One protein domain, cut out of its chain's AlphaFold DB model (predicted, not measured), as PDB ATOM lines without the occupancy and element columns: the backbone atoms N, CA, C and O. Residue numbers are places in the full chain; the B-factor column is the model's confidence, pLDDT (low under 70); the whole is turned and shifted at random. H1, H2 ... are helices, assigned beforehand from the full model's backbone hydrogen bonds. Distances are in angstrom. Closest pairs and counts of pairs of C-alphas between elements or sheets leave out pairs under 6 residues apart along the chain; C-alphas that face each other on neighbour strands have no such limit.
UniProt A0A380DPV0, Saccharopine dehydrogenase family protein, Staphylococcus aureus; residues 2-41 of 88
ATOM      1  N   ILE A   2     -43.656 -33.177   0.898       88.81
ATOM      2  CA  ILE A   2     -42.846 -33.840   1.931       88.81
ATOM      3  C   ILE A   2     -43.576 -35.025   2.585       88.81
ATOM      4  O   ILE A   2     -42.989 -36.079   2.794       88.81
ATOM      5  N   GLU A   3     -44.871 -34.894   2.872       89.94
ATOM      6  CA  GLU A   3     -45.686 -35.955   3.479       89.94
ATOM      7  C   GLU A   3     -45.831 -37.163   2.561       89.94
ATOM      8  O   GLU A   3     -45.881 -38.297   3.027       89.94
ATOM      9  N   PHE A   4     -45.873 -36.929   1.247       93.25
ATOM     10  CA  PHE A   4     -45.876 -38.016   0.282       93.25
ATOM     11  C   PHE A   4     -44.549 -38.771   0.335       93.25
ATOM     12  O   PHE A   4     -44.570 -39.993   0.420       93.25
ATOM     13  N   CYS A   5     -43.419 -38.054   0.389       94.00
ATOM     14  CA  CYS A   5     -42.093 -38.649   0.557       94.00
ATOM     15  C   CYS A   5     -41.959 -39.429   1.875       94.00
ATOM     16  O   CYS A   5     -41.399 -40.521   1.879       94.00
ATOM     17  N   LEU A   6     -42.520 -38.923   2.981       93.06
ATOM     18  CA  LEU A   6     -42.590 -39.654   4.253       93.06
ATOM     19  C   LEU A   6     -43.370 -40.966   4.096       93.06
ATOM     20  O   LEU A   6     -42.873 -42.029   4.461       93.06
ATOM     21  N   ASN A   7     -44.564 -40.909   3.504       93.81
ATOM     22  CA  ASN A   7     -45.401 -42.092   3.299       93.81
ATOM     23  C   ASN A   7     -44.748 -43.105   2.346       93.81
ATOM     24  O   ASN A   7     -44.838 -44.313   2.562       93.81
ATOM     25  N   SER A   8     -44.057 -42.624   1.311       96.31
ATOM     26  CA  SER A   8     -43.351 -43.455   0.334       96.31
ATOM     27  C   SER A   8     -41.937 -43.852   0.766       96.31
ATOM     28  O   SER A   8     -41.216 -44.439  -0.038       96.31
ATOM     29  N   HIS A   9     -41.522 -43.538   2.001       95.75
ATOM     30  CA  HIS A   9     -40.178 -43.814   2.523       95.75
ATOM     31  C   HIS A   9     -39.057 -43.325   1.589       95.75
ATOM     32  O   HIS A   9     -38.127 -44.050   1.247       95.75
ATOM     33  N   THR A  10     -39.169 -42.084   1.123       96.31
ATOM     34  CA  THR A  10     -38.250 -41.469   0.160       96.31
ATOM     35  C   THR A  10     -37.628 -40.208   0.751       96.31
ATOM     36  O   THR A  10     -38.301 -39.436   1.434       96.31
ATOM     37  N   HIS A  11     -36.341 -39.980   0.483       96.62
ATOM     38  CA  HIS A  11     -35.673 -38.730   0.848       96.62
ATOM     39  C   HIS A  11     -36.290 -37.541   0.098       96.62
ATOM     40  O   HIS A  11     -36.746 -37.678  -1.038       96.62
ATOM     41  N   TYR A  12     -36.286 -36.370   0.727       95.06
ATOM     42  CA  TYR A  12     -36.827 -35.143   0.155       95.06
ATOM     43  C   TYR A  12     -35.705 -34.149  -0.142       95.06
ATOM     44  O   TYR A  12     -34.839 -33.903   0.696       95.06
ATOM     45  N   ILE A  13     -35.736 -33.555  -1.329       92.38
ATOM     46  CA  ILE A  13     -34.852 -32.455  -1.704       92.38
ATOM     47  C   ILE A  13     -35.722 -31.374  -2.321       92.38
ATOM     48  O   ILE A  13     -36.547 -31.662  -3.189       92.38
ATOM     49  N   ASP A  14     -35.513 -30.140  -1.884       89.75
ATOM     50  CA  ASP A  14     -36.193 -28.971  -2.415       89.75
ATOM     51  C   ASP A  14     -35.180 -27.889  -2.751       89.75
ATOM     52  O   ASP A  14     -34.353 -27.523  -1.921       89.75
ATOM     53  N   SER A  15     -35.238 -27.392  -3.982       86.75
ATOM     54  CA  SER A  15     -34.373 -26.315  -4.466       86.75
ATOM     55  C   SER A  15     -35.071 -24.955  -4.470       86.75
ATOM     56  O   SER A  15     -34.536 -23.999  -5.030       86.75
ATOM     57  N   SER A  16     -36.298 -24.867  -3.950       82.81
ATOM     58  CA  SER A  16     -37.011 -23.599  -3.859       82.81
ATOM     59  C   SER A  16     -36.442 -22.764  -2.711       82.81
ATOM     60  O   SER A  16     -35.828 -23.297  -1.793       82.81
ATOM     61  N   GLY A  17     -36.668 -21.451  -2.753       79.31
ATOM     62  CA  GLY A  17     -36.381 -20.539  -1.642       79.31
ATOM     63  C   GLY A  17     -37.562 -20.344  -0.688       79.31
ATOM     64  O   GLY A  17     -37.660 -19.296  -0.056       79.31
ATOM     65  N   ASP A  18     -38.514 -21.283  -0.627       84.19
ATOM     66  CA  ASP A  18     -39.741 -21.102   0.149       84.19
ATOM     67  C   ASP A  18     -39.523 -21.357   1.653       84.19
ATOM     68  O   ASP A  18     -39.357 -22.489   2.113       84.19
ATOM     69  N   LEU A  19     -39.594 -20.289   2.451       84.31
ATOM     70  CA  LEU A  19     -39.492 -20.347   3.914       84.31
ATOM     71  C   LEU A  19     -40.608 -21.179   4.571       84.31
ATOM     72  O   LEU A  19     -40.452 -21.638   5.706       84.31
ATOM     73  N   TYR A  20     -41.748 -21.371   3.901       87.00
ATOM     74  CA  TYR A  20     -42.790 -22.267   4.393       87.00
ATOM     75  C   TYR A  20     -42.291 -23.715   4.449       87.00
ATOM     76  O   TYR A  20     -42.539 -24.404   5.440       87.00
ATOM     77  N   ILE A  21     -41.527 -24.151   3.442       86.75
ATOM     78  CA  ILE A  21     -40.965 -25.505   3.370       86.75
ATOM     79  C   ILE A  21     -40.008 -25.750   4.537       86.75
ATOM     80  O   ILE A  21     -40.102 -26.784   5.196       86.75
ATOM     81  N   GLU A  22     -39.148 -24.785   4.870       86.75
ATOM     82  CA  GLU A  22     -38.241 -24.894   6.020       86.75
ATOM     83  C   GLU A  22     -39.001 -25.058   7.345       86.75
ATOM     84  O   GLU A  22     -38.706 -25.957   8.139       86.75
ATOM     85  N   LYS A  23     -40.010 -24.211   7.588       88.62
ATOM     86  CA  LYS A  23     -40.837 -24.291   8.804       88.62
ATOM     87  C   LYS A  23     -41.555 -25.630   8.898       88.62
ATOM     88  O   LYS A  23     -41.615 -26.221   9.975       88.62
ATOM     89  N   HIS A  24     -42.071 -26.109   7.772       91.62
ATOM     90  CA  HIS A  24     -42.763 -27.385   7.701       91.62
ATOM     91  C   HIS A  24     -41.829 -28.561   8.005       91.62
ATOM     92  O   HIS A  24     -42.159 -29.420   8.820       91.62
ATOM     93  N   LEU A  25     -40.618 -28.558   7.438       91.44
ATOM     94  CA  LEU A  25     -39.595 -29.571   7.711       91.44
ATOM     95  C   LEU A  25     -39.163 -29.597   9.180       91.44
ATOM     96  O   LEU A  25     -39.014 -30.683   9.743       91.44
ATOM     97  N   LYS A  26     -39.036 -28.436   9.837       90.19
ATOM     98  CA  LYS A  26     -38.754 -28.368  11.284       90.19
ATOM     99  C   LYS A  26     -39.822 -29.095  12.106       90.19
ATOM    100  O   LYS A  26     -39.480 -29.804  13.051       90.19
ATOM    101  N   GLY A  27     -41.094 -28.975  11.720       93.38
ATOM    102  CA  GLY A  27     -42.208 -29.682  12.362       93.38
ATOM    103  C   GLY A  27     -42.194 -31.204  12.165       93.38
ATOM    104  O   GLY A  27     -42.769 -31.926  12.973       93.38
ATOM    105  N   LEU A  28     -41.513 -31.701  11.129       93.69
ATOM    106  CA  LEU A  28     -41.459 -33.122  10.765       93.69
ATOM    107  C   LEU A  28     -40.150 -33.814  11.175       93.69
ATOM    108  O   LEU A  28     -39.956 -34.987  10.860       93.69
ATOM    109  N   ASN A  29     -39.255 -33.124  11.888       90.94
ATOM    110  CA  ASN A  29     -37.906 -33.617  12.182       90.94
ATOM    111  C   ASN A  29     -37.901 -34.981  12.901       90.94
ATOM    112  O   ASN A  29     -37.187 -35.894  12.493       90.94
ATOM    113  N   ILE A  30     -38.755 -35.163  13.917       94.00
ATOM    114  CA  ILE A  30     -38.862 -36.437  14.653       94.00
ATOM    115  C   ILE A  30     -39.304 -37.570  13.717       94.00
ATOM    116  O   ILE A  30     -38.752 -38.670  13.767       94.00
ATOM    117  N   ASN A  31     -40.273 -37.307  12.836       95.56
ATOM    118  CA  ASN A  31     -40.757 -38.284  11.867       95.56
ATOM    119  C   ASN A  31     -39.657 -38.668  10.873       95.56
ATOM    120  O   ASN A  31     -39.464 -39.853  10.618       95.56
ATOM    121  N   LEU A  32     -38.914 -37.693  10.345       94.50
ATOM    122  CA  LEU A  32     -37.806 -37.941   9.421       94.50
ATOM    123  C   LEU A  32     -36.713 -38.799  10.072       94.50
ATOM    124  O   LEU A  32     -36.322 -39.816   9.506       94.50
ATOM    125  N   GLN A  33     -36.297 -38.454  11.293       93.94
ATOM    126  CA  GLN A  33     -35.292 -39.211  12.046       93.94
ATOM    127  C   GLN A  33     -35.746 -40.642  12.343       93.94
ATOM    128  O   GLN A  33     -34.995 -41.589  12.122       93.94
ATOM    129  N   THR A  34     -36.991 -40.810  12.793       96.31
ATOM    130  CA  THR A  34     -37.557 -42.130  13.124       96.31
ATOM    131  C   THR A  34     -37.614 -43.053  11.905       96.31
ATOM    132  O   THR A  34     -37.425 -44.259  12.037       96.31
ATOM    133  N   ASN A  35     -37.838 -42.494  10.714       95.44
ATOM    134  CA  ASN A  35     -37.881 -43.248   9.460       95.44
ATOM    135  C   ASN A  35     -36.516 -43.326   8.751       95.44
ATOM    136  O   ASN A  35     -36.442 -43.844   7.640       95.44
ATOM    137  N   ASN A  36     -35.440 -42.823   9.369       96.31
ATOM    138  CA  ASN A  36     -34.106 -42.714   8.767       96.31
ATOM    139  C   ASN A  36     -34.118 -42.009   7.392       96.31
ATOM    140  O   ASN A  36     -33.424 -42.399   6.450       96.31
ATOM    141  N   LEU A  37     -34.945 -40.971   7.270       96.69
ATOM    142  CA  LEU A  37     -35.088 -40.167   6.064       96.69
ATOM    143  C   LEU A  37     -34.357 -38.838   6.211       96.69
ATOM    144  O   LEU A  37     -34.210 -38.277   7.294       96.69
ATOM    145  N   CYS A  38     -33.934 -38.318   5.066       95.00
ATOM    146  CA  CYS A  38     -33.257 -37.036   4.953       95.00
ATOM    147  C   CYS A  38     -34.168 -36.094   4.175       95.00
ATOM    148  O   CYS A  38     -34.763 -36.505   3.175       95.00
ATOM    149  N   ALA A  39     -34.272 -34.857   4.644       94.06
ATOM    150  CA  ALA A  39     -34.958 -33.792   3.945       94.06
ATOM    151  C   ALA A  39     -34.052 -32.565   3.900       94.06
ATOM    152  O   ALA A  39     -33.661 -32.053   4.949       94.06
ATOM    153  N   ILE A  40     -33.711 -32.117   2.695       91.88
ATOM    154  CA  ILE A  40     -32.794 -30.998   2.473       91.88
ATOM    155  C   ILE A  40     -33.566 -29.889   1.749       91.88
ATOM    156  O   ILE A  40     -33.858 -30.045   0.561       91.88
ATOM    157  N   PRO A  41     -33.945 -28.800   2.444       90.31
ATOM    158  CA  PRO A  41     -34.469 -27.612   1.788       90.31
ATOM    159  C   PRO A  41     -33.334 -26.788   1.175       90.31
ATOM    160  O   PRO A  41     -32.164 -26.998   1.497       90.31
TER     161      PRO A  41
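AT A GLANCE: This is residues 2 to 41 of the 88 residues of the protein "Saccharopine dehydrogenase family protein" of Staphylococcus aureus (UniProt A0A380DPV0). A small elongated loop of chain: H2 and H3, one after the other, make one long side, and the extended stretch of the long link from H1 to H2 makes the other, with the closing tail beside it. H1 sits near the end where H3 lies. The printed part has 40 residues with three named helices, H1, H2 and H3, and no named strand, and its class is all helix. It is compact, with a radius of gyration of the C-alphas of 9.4 A and spans of 25 by 16 by 13 A.

HOW THE PARTS SIT: H1, residues 2 to 7, is close to but not clearly touching H3, residues 29 to 34; their closest C-alphas, of Leu 6 and Leu 32, are 7.2 A apart, and they run the same way at a shallow tilt of 22 degrees. H1 is also close to but not clearly touching H2, residues 19 to 27; the closest C-alphas, of Ile 2 and Leu 25, are 7.9 A apart. H2 and H3 meet only through their link. Residues 12 to 13 pair with residues 39 to 40, parallel. In H1, H2 and H3 every O i to N i+4 pair is within hydrogen-bond range.

IN THESE COORDINATES: H1 begins at C-alpha 2, (-42.846, -33.840, 1.931). H2 is 12.9 A long. H3 ends at C-alpha 34, (-37.557, -42.130, 13.124).

THE WHOLE: The C-alphas farthest apart, of Gly 17 and Thr 34, are 26.2 A apart. The printed part has no cut; the link from H1 to H2 is long, that from H2 to H3 tight. No printed residue is under 70 in pLDDT.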